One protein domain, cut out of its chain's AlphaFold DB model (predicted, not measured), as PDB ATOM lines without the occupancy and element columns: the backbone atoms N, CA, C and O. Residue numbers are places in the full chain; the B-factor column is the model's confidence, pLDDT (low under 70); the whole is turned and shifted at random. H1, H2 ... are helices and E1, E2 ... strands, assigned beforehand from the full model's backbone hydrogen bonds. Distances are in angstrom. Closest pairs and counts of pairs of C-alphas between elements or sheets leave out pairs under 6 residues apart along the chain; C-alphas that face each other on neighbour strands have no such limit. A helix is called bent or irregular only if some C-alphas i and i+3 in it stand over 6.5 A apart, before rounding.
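Overview. This is residues 7 to 71 of the 172 residues of an uncharacterized protein of Trichogramma brassicae (UniProt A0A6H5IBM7). Two small lobes sit one after the other: a looped-back first stretch, residues 7 to 18, beside the helix H1 makes one, and the hairpin of E2 and E3 with the short helix H2 next to it makes the other. The hairpin lies in the middle of the length, and H3 makes the end away from E1 and H1. The printed part has 65 residues with three named helices and three named strands, in the order E1, H1, E2, E3, H2, H3; E2 and E3 make an antiparallel sheet of two strands, while E1 pairs with no named strand, and the class is mixed, helices and strands. The whole is only just compact, close to loose, with a radius of gyration of the C-alphas of 12.4 A, and the C-alphas span 35 by 27 by 16 A.

Along the chain. E1, residues 16 to 18, begins at C-alpha 16 at (51.105, -17.198, -11.693) and is 7.1 A long. H1, residues 19 to 32, is the longest helix at 20.0 A; it is irregular, with C-alphas 20 and 23 at 7.4 A from each other. E2, residues 39 to 41, begins at C-alpha 39 at (40.707, -31.437, -11.585), and E3 follows at residues 49 to 51. H2, residues 55 to 61, measures 10.1 A, and H3, residues 64 to 71, measures 12.0 A and ends at C-alpha 71 at (41.660, -31.963, 15.911).

Arrangement. Residues 7 to 8 pair antiparallel with residues 16 to 17 of E1. The closest C-alphas of E1 and H1 are those of Ala 17 and His 25, 7.0 A apart. H1 is apart from E3, H2 and H3. E2 and E3 form a hairpin, antiparallel with 141 degrees between their directions; N 40 and O 50 are 2.8 A apart and N 50 and O 40 are 2.9 A apart, both within hydrogen-bond range. The closest C-alphas of E2 and H2 are those of Lys 40 and Phe 55, 7.0 A apart. Those of E3 and H2 are Val 50 and His 58, 7.6 A apart. H2 and H3 are close but not clearly touching, with the C-alphas of Leu 59 and Arg 65 closest at 7.6 A; they run the same way at a steep tilt of 59 degrees. Of the O i to N i+4 pairs, 7 of 10 in H1, 2 of 3 in H2 and 2 of 4 in H3 are within hydrogen-bond range.

Size, cuts and confidence. The two C-alphas farthest apart are those of Ala 14 and Phe 71, at 37.2 A. The printed part runs from residue 7 to residue 71 and has no cut. The links E1 to H1, E3 to H2 and H2 to H3 are tight, the links H1 to E2 and E2 to E3 are short, and no link is long. The mean pLDDT of the printed part is 87.4; residue 37 and residues 70 to 71 are under 70.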
ATOM      1  N   VAL A   7      53.602 -18.853  -7.188       92.81
ATOM      2  CA  VAL A   7      53.162 -20.221  -7.474       92.81
ATOM      3  C   VAL A   7      52.390 -20.245  -8.795       92.81
ATOM      4  O   VAL A   7      51.654 -19.311  -9.124       92.81
ATOM      5  N   THR A   8      52.585 -21.301  -9.582       93.38
ATOM      6  CA  THR A   8      51.910 -21.499 -10.873       93.38
ATOM      7  C   THR A   8      50.554 -22.176 -10.673       93.38
ATOM      8  O   THR A   8      50.417 -23.075  -9.846       93.38
ATOM      9  N   CYS A   9      49.539 -21.753 -11.428       91.44
ATOM     10  CA  CYS A   9      48.191 -22.302 -11.324       91.44
ATOM     11  C   CYS A   9      48.079 -23.714 -11.939       91.44
ATOM     12  O   CYS A   9      48.533 -23.919 -13.068       91.44
ATOM     13  N   PRO A  10      47.388 -24.659 -11.277       88.00
ATOM     14  CA  PRO A  10      47.138 -26.000 -11.808       88.00
ATOM     15  C   PRO A  10      46.196 -26.019 -13.019       88.00
ATOM     16  O   PRO A  10      46.327 -26.895 -13.867       88.00
ATOM     17  N   TYR A  11      45.258 -25.069 -13.121       87.81
ATOM     18  CA  TYR A  11      44.314 -24.986 -14.246       87.81
ATOM     19  C   TYR A  11      44.976 -24.471 -15.528       87.81
ATOM     20  O   TYR A  11      44.628 -24.882 -16.629       87.81
ATOM     21  N   ASN A  12      45.927 -23.543 -15.398       87.56
ATOM     22  CA  ASN A  12      46.585 -22.923 -16.541       87.56
ATOM     23  C   ASN A  12      48.025 -22.537 -16.190       87.56
ATOM     24  O   ASN A  12      48.256 -21.647 -15.370       87.56
ATOM     25  N   LYS A  13      48.991 -23.154 -16.877       88.25
ATOM     26  CA  LYS A  13      50.431 -22.925 -16.669       88.25
ATOM     27  C   LYS A  13      50.874 -21.482 -16.947       88.25
ATOM     28  O   LYS A  13      51.925 -21.077 -16.462       88.25
ATOM     29  N   ALA A  14      50.093 -20.702 -17.699       90.06
ATOM     30  CA  ALA A  14      50.364 -19.286 -17.938       90.06
ATOM     31  C   ALA A  14      50.032 -18.400 -16.724       90.06
ATOM     32  O   ALA A  14      50.541 -17.287 -16.611       90.06
ATOM     33  N   HIS A  15      49.182 -18.869 -15.806       91.12
ATOM     34  CA  HIS A  15      48.815 -18.107 -14.620       91.12
ATOM     35  C   HIS A  15      49.825 -18.326 -13.493       91.12
ATOM     36  O   HIS A  15      50.132 -19.456 -13.111       91.12
ATOM     37  N   ARG A  16      50.286 -17.218 -12.907       93.44
ATOM     38  CA  ARG A  16      51.105 -17.198 -11.693       93.44
ATOM     39  C   ARG A  16      50.485 -16.233 -10.694       93.44
ATOM     40  O   ARG A  16      50.045 -15.149 -11.074       93.44
ATOM     41  N   ALA A  17      50.449 -16.620  -9.428       93.31
ATOM     42  CA  ALA A  17      49.952 -15.782  -8.345       93.31
ATOM     43  C   ALA A  17      50.840 -15.930  -7.108       93.31
ATOM     44  O   ALA A  17      51.517 -16.942  -6.929       93.31
ATOM     45  N   LEU A  18      50.852 -14.900  -6.267       93.69
ATOM     46  CA  LEU A  18      51.520 -14.945  -4.967       93.69
ATOM     47  C   LEU A  18      50.837 -15.976  -4.066       93.69
ATOM     48  O   LEU A  18      49.609 -16.092  -4.108       93.69
ATOM     49  N   LYS A  19      51.613 -16.670  -3.229       91.19
ATOM     50  CA  LYS A  19      51.115 -17.691  -2.300       91.19
ATOM     51  C   LYS A  19      49.982 -17.156  -1.417       91.19
ATOM     52  O   LYS A  19      48.926 -17.782  -1.359       91.19
ATOM     53  N   SER A  20      50.125 -15.956  -0.849       91.19
ATOM     54  CA  SER A  20      49.059 -15.293  -0.072       91.19
ATOM     55  C   SER A  20      47.754 -15.046  -0.835       91.19
ATOM     56  O   SER A  20      46.677 -15.022  -0.244       91.19
ATOM     57  N   ARG A  21      47.818 -14.854  -2.158       91.81
ATOM     58  CA  ARG A  21      46.646 -14.576  -3.006       91.81
ATOM     59  C   ARG A  21      46.188 -15.791  -3.803       91.81
ATOM     60  O   ARG A  21      45.235 -15.684  -4.578       91.81
ATOM     61  N   PHE A  22      46.844 -16.934  -3.619       92.19
ATOM     62  CA  PHE A  22      46.636 -18.122  -4.430       92.19
ATOM     63  C   PHE A  22      45.231 -18.695  -4.241       92.19
ATOM     64  O   PHE A  22      44.552 -18.966  -5.227       92.19
ATOM     65  N   GLN A  23      44.721 -18.739  -3.009       91.44
ATOM     66  CA  GLN A  23      43.364 -19.212  -2.722       91.44
ATOM     67  C   GLN A  23      42.291 -18.407  -3.480       91.44
ATOM     68  O   GLN A  23      41.391 -18.974  -4.099       91.44
ATOM     69  N   ILE A  24      42.420 -17.074  -3.503       93.25
ATOM     70  CA  ILE A  24      41.509 -16.175  -4.238       93.25
ATOM     71  C   ILE A  24      41.663 -16.359  -5.752       93.25
ATOM     72  O   ILE A  24      40.698 -16.237  -6.507       93.25
ATOM     73  N   HIS A  25      42.882 -16.625  -6.220       93.06
ATOM     74  CA  HIS A  25      43.127 -16.922  -7.623       93.06
ATOM     75  C   HIS A  25      42.435 -18.227  -8.046       93.06
ATOM     76  O   HIS A  25      41.755 -18.240  -9.073       93.06
ATOM     77  N   LEU A  26      42.562 -19.299  -7.257       91.69
ATOM     78  CA  LEU A  26      42.004 -20.613  -7.577       91.69
ATOM     79  C   LEU A  26      40.479 -20.596  -7.689       91.69
ATOM     80  O   LEU A  26      39.946 -21.191  -8.624       91.69
ATOM     81  N   THR A  27      39.778 -19.884  -6.799       90.50
ATOM     82  CA  THR A  27      38.308 -19.790  -6.849       90.50
ATOM     83  C   THR A  27      37.833 -19.187  -8.169       90.50
ATOM     84  O   THR A  27      37.009 -19.790  -8.852       90.50
ATOM     85  N   LYS A  28      38.420 -18.063  -8.592       90.38
ATOM     86  CA  LYS A  28      38.090 -17.407  -9.870       90.38
ATOM     87  C   LYS A  28      38.549 -18.218 -11.081       90.38
ATOM     88  O   LYS A  28      37.835 -18.330 -12.074       90.38
ATOM     89  N   CYS A  29      39.750 -18.791 -11.013       90.69
ATOM     90  CA  CYS A  29      40.324 -19.539 -12.127       90.69
ATOM     91  C   CYS A  29      39.534 -20.822 -12.405       90.69
ATOM     92  O   CYS A  29      39.293 -21.142 -13.570       90.69
ATOM     93  N   ARG A  30      39.063 -21.502 -11.353       88.62
ATOM     94  CA  ARG A  30      38.158 -22.650 -11.457       88.62
ATOM     95  C   ARG A  30      36.888 -22.288 -12.211       88.62
ATOM     96  O   ARG A  30      36.428 -23.084 -13.022       88.62
ATOM     97  N   GLU A  31      36.320 -21.106 -11.966       87.56
ATOM     98  CA  GLU A  31      35.084 -20.712 -12.638       87.56
ATOM     99  C   GLU A  31      35.245 -20.537 -14.142       87.56
ATOM    100  O   GLU A  31      34.366 -20.940 -14.902       87.56
ATOM    101  N   ASN A  32      36.394 -20.011 -14.560       87.00
ATOM    102  CA  ASN A  32      36.714 -19.835 -15.968       87.00
ATOM    103  C   ASN A  32      37.045 -21.165 -16.679       87.00
ATOM    104  O   ASN A  32      36.905 -21.266 -17.892       87.00
ATOM    105  N   HIS A  33      37.455 -22.201 -15.935       85.19
ATOM    106  CA  HIS A  33      37.889 -23.496 -16.483       85.19
ATOM    107  C   HIS A  33      36.952 -24.664 -16.117       85.19
ATOM    108  O   HIS A  33      37.354 -25.824 -16.194       85.19
ATOM    109  N   LYS A  34      35.679 -24.394 -15.773       76.56
ATOM    110  CA  LYS A  34      34.676 -25.425 -15.408       76.56
ATOM    111  C   LYS A  34      34.495 -26.533 -16.465       76.56
ATOM    112  O   LYS A  34      34.031 -27.612 -16.123       76.56
ATOM    113  N   GLY A  35      34.861 -26.280 -17.726       70.38
ATOM    114  CA  GLY A  35      34.746 -27.237 -18.835       70.38
ATOM    115  C   GLY A  35      35.924 -28.202 -19.019       70.38
ATOM    116  O   GLY A  35      35.791 -29.164 -19.767       70.38
ATOM    117  N   GLN A  36      37.064 -27.998 -18.350       71.19
ATOM    118  CA  GLN A  36      38.275 -28.823 -18.526       71.19
ATOM    119  C   GLN A  36      38.288 -30.055 -17.605       71.19
ATOM    120  O   GLN A  36      39.317 -30.393 -17.026       71.19
ATOM    121  N   GLY A  37      37.118 -30.683 -17.430       65.75
ATOM    122  CA  GLY A  37      36.830 -31.738 -16.454       65.75
ATOM    123  C   GLY A  37      37.995 -32.701 -16.233       65.75
ATOM    124  O   GLY A  37      38.416 -33.408 -17.139       65.75
ATOM    125  N   GLY A  38      38.531 -32.701 -15.015       80.56
ATOM    126  CA  GLY A  38      39.730 -33.469 -14.698       80.56
ATOM    127  C   GLY A  38      40.423 -33.038 -13.417       80.56
ATOM    128  O   GLY A  38      41.267 -33.764 -12.930       80.56
ATOM    129  N   GLN A  39      40.068 -31.905 -12.816       86.69
ATOM    130  CA  GLN A  39      40.707 -31.437 -11.585       86.69
ATOM    131  C   GLN A  39      39.708 -31.355 -10.432       86.69
ATOM    132  O   GLN A  39      38.613 -30.810 -10.580       86.69
ATOM    133  N   LYS A  40      40.096 -31.894  -9.277       88.25
ATOM    134  CA  LYS A  40      39.334 -31.887  -8.026       88.25
ATOM    135  C   LYS A  40      40.119 -31.148  -6.946       88.25
ATOM    136  O   LYS A  40      41.345 -31.199  -6.905       88.25
ATOM    137  N   GLN A  41      39.394 -30.452  -6.082       90.88
ATOM    138  CA  GLN A  41      39.962 -29.745  -4.938       90.88
ATOM    139  C   GLN A  41      40.056 -30.695  -3.741       90.88
ATOM    140  O   GLN A  41      39.115 -31.449  -3.485       90.88
ATOM    141  N   CYS A  42      41.176 -30.668  -3.019       91.75
ATOM    142  CA  CYS A  42      41.348 -31.445  -1.794       91.75
ATOM    143  C   CYS A  42      40.365 -30.976  -0.704       91.75
ATOM    144  O   CYS A  42      40.179 -29.770  -0.534       91.75
ATOM    145  N   PRO A  43      39.764 -31.892   0.074       89.62
ATOM    146  CA  PRO A  43      38.923 -31.530   1.214       89.62
ATOM    147  C   PRO A  43      39.719 -30.995   2.416       89.62
ATOM    148  O   PRO A  43      39.143 -30.314   3.257       89.62
ATOM    149  N   TYR A  44      41.018 -31.299   2.514       90.31
ATOM    150  CA  TYR A  44      41.866 -30.901   3.646       90.31
ATOM    151  C   TYR A  44      42.550 -29.543   3.442       90.31
ATOM    152  O   TYR A  44      42.780 -28.825   4.408       90.31
ATOM    153  N   ASP A  45      42.867 -29.180   2.195       89.25
ATOM    154  CA  ASP A  45      43.470 -27.890   1.853       89.25
ATOM    155  C   ASP A  45      42.845 -27.324   0.575       89.25
ATOM    156  O   ASP A  45      42.889 -27.929  -0.497       89.25
ATOM    157  N   ALA A  46      42.300 -26.112   0.681       86.69
ATOM    158  CA  ALA A  46      41.660 -25.429  -0.429       86.69
ATOM    159  C   ALA A  46      42.630 -25.045  -1.564       86.69
ATOM    160  O   ALA A  46      42.166 -24.776  -2.675       86.69
ATOM    161  N   ASN A  47      43.941 -25.022  -1.308       88.56
ATOM    162  CA  ASN A  47      44.970 -24.717  -2.299       88.56
ATOM    163  C   ASN A  47      45.382 -25.933  -3.139       88.56
ATOM    164  O   ASN A  47      45.957 -25.767  -4.217       88.56
ATOM    165  N   HIS A  48      45.096 -27.148  -2.666       89.50
ATOM    166  CA  HIS A  48      45.448 -28.376  -3.368       89.50
ATOM    167  C   HIS A  48      44.419 -28.691  -4.452       89.50
ATOM    168  O   HIS A  48      43.241 -28.945  -4.185       89.50
ATOM    169  N   ILE A  49      44.896 -28.707  -5.694       90.75
ATOM    170  CA  ILE A  49      44.124 -29.104  -6.866       90.75
ATOM    171  C   ILE A  49      44.838 -30.274  -7.508       90.75
ATOM    172  O   ILE A  49      45.988 -30.157  -7.928       90.75
ATOM    173  N   VAL A  50      44.132 -31.390  -7.586       90.44
ATOM    174  CA  VAL A  50      44.682 -32.682  -7.984       90.44
ATOM    175  C   VAL A  50      43.897 -33.204  -9.173       90.44
ATOM    176  O   VAL A  50      42.705 -32.922  -9.321       90.44
ATOM    177  N   ASN A  51      44.565 -33.949 -10.047       90.12
ATOM    178  CA  ASN A  51      43.894 -34.620 -11.148       90.12
ATOM    179  C   ASN A  51      42.898 -35.660 -10.600       90.12
ATOM    180  O   ASN A  51      43.151 -36.308  -9.589       90.12
ATOM    181  N   ALA A  52      41.759 -35.840 -11.261       88.94
ATOM    182  CA  ALA A  52      40.679 -36.705 -10.804       88.94
ATOM    183  C   ALA A  52      41.125 -38.168 -10.661       88.94
ATOM    184  O   ALA A  52      40.600 -38.860  -9.794       88.94
ATOM    185  N   VAL A  53      42.098 -38.600 -11.471       90.69
ATOM    186  CA  VAL A  53      42.690 -39.949 -11.440       90.69
ATOM    187  C   VAL A  53      43.552 -40.164 -10.191       90.69
ATOM    188  O   VAL A  53      43.505 -41.223  -9.580       90.69
ATOM    189  N   GLU A  54      44.310 -39.149  -9.779       90.94
ATOM    190  CA  GLU A  54      45.226 -39.218  -8.629       90.94
ATOM    191  C   GLU A  54      44.555 -38.785  -7.319       90.94
ATOM    192  O   GLU A  54      45.164 -38.817  -6.252       90.94
ATOM    193  N   PHE A  55      43.289 -38.366  -7.388       92.25
ATOM    194  CA  PHE A  55      42.573 -37.787  -6.260       92.25
ATOM    195  C   PHE A  55      42.437 -38.765  -5.089       92.25
ATOM    196  O   PHE A  55      42.644 -38.371  -3.946       92.25
ATOM    197  N   GLU A  56      42.130 -40.036  -5.356       92.06
ATOM    198  CA  GLU A  56      41.988 -41.052  -4.304       92.06
ATOM    199  C   GLU A  56      43.314 -41.326  -3.592       92.06
ATOM    200  O   GLU A  56      43.359 -41.365  -2.364       92.06
ATOM    201  N   TYR A  57      44.407 -41.422  -4.355       93.69
ATOM    202  CA  TYR A  57      45.752 -41.569  -3.804       93.69
ATOM    203  C   TYR A  57      46.144 -40.354  -2.952       93.69
ATOM    204  O   TYR A  57      46.613 -40.499  -1.823       93.69
ATOM    205  N   HIS A  58      45.858 -39.145  -3.443       93.62
ATOM    206  CA  HIS A  58      46.113 -37.912  -2.707       93.62
ATOM    207  C   HIS A  58      45.399 -37.865  -1.350       93.62
ATOM    208  O   HIS A  58      45.981 -37.392  -0.381       93.62
ATOM    209  N   LEU A  59      44.166 -38.368  -1.227       90.88
ATOM    210  CA  LEU A  59      43.466 -38.393   0.067       90.88
ATOM    211  C   LEU A  59      44.165 -39.276   1.117       90.88
ATOM    212  O   LEU A  59      43.999 -39.038   2.316       90.88
ATOM    213  N   GLY A  60      44.926 -40.289   0.690       89.12
ATOM    214  CA  GLY A  60      45.732 -41.138   1.570       89.12
ATOM    215  C   GLY A  60      47.003 -40.447   2.064       89.12
ATOM    216  O   GLY A  60      47.284 -40.484   3.258       89.12
ATOM    217  N   GLU A  61      47.706 -39.764   1.159       90.56
ATOM    218  CA  GLU A  61      49.062 -39.229   1.378       90.56
ATOM    219  C   GLU A  61      49.118 -37.710   1.643       90.56
ATOM    220  O   GLU A  61      50.192 -37.147   1.830       90.56
ATOM    221  N   CYS A  62      47.985 -37.000   1.632       91.06
ATOM    222  CA  CYS A  62      47.975 -35.545   1.807       91.06
ATOM    223  C   CYS A  62      48.531 -35.127   3.178       91.06
ATOM    224  O   CYS A  62      47.965 -35.472   4.214       91.06
ATOM    225  N   GLU A  63      49.566 -34.288   3.193       88.38
ATOM    226  CA  GLU A  63      50.175 -33.747   4.419       88.38
ATOM    227  C   GLU A  63      49.153 -32.989   5.290       88.38
ATOM    228  O   GLU A  63      49.090 -33.172   6.508       88.38
ATOM    229  N   SER A  64      48.269 -32.209   4.656       86.88
ATOM    230  CA  SER A  64      47.206 -31.441   5.325       86.88
ATOM    231  C   SER A  64      46.116 -32.326   5.951       86.88
ATOM    232  O   SER A  64      45.258 -31.839   6.688       86.88
ATOM    233  N   ARG A  65      46.127 -33.644   5.706       86.31
ATOM    234  CA  ARG A  65      45.232 -34.588   6.389       86.31
ATOM    235  C   ARG A  65      45.526 -34.640   7.887       86.31
ATOM    236  O   ARG A  65      44.593 -34.674   8.687       86.31
ATOM    237  N   LEU A  66      46.804 -34.613   8.274       81.50
ATOM    238  CA  LEU A  66      47.217 -34.707   9.678       81.50
ATOM    239  C   LEU A  66      46.723 -33.518  10.497       81.50
ATOM    240  O   LEU A  66      46.278 -33.710  11.626       81.50
ATOM    241  N   SER A  67      46.729 -32.311   9.920       78.38
ATOM    242  CA  SER A  67      46.212 -31.133  10.616       78.38
ATOM    243  C   SER A  67      44.733 -31.271  10.948       78.38
ATOM    244  O   SER A  67      44.338 -30.867  12.029       78.38
ATOM    245  N   VAL A  68      43.920 -31.880  10.078       76.19
ATOM    246  CA  VAL A  68      42.489 -32.098  10.353       76.19
ATOM    247  C   VAL A  68      42.285 -33.226  11.368       76.19
ATOM    248  O   VAL A  68      41.504 -33.077  12.305       76.19
ATOM    249  N   LEU A  69      43.011 -34.338  11.223       73.94
ATOM    250  CA  LEU A  69      42.885 -35.494  12.116       73.94
ATOM    251  C   LEU A  69      43.357 -35.205  13.545       73.94
ATOM    252  O   LEU A  69      42.760 -35.716  14.488       73.94
ATOM    253  N   HIS A  70      44.371 -34.353  13.718       68.19
ATOM    254  CA  HIS A  70      44.852 -33.941  15.039       68.19
ATOM    255  C   HIS A  70      43.758 -33.253  15.876       68.19
ATOM    256  O   HIS A  70      43.734 -33.399  17.097       68.19
ATOM    257  N   PHE A  71      42.816 -32.554  15.231       62.88
ATOM    258  CA  PHE A  71      41.660 -31.963  15.911       62.88
ATOM    259  C   PHE A  71      40.486 -32.939  16.081       62.88
ATOM    260  O   PHE A  71      39.661 -32.726  16.962       62.88
TER     261      PHE A  71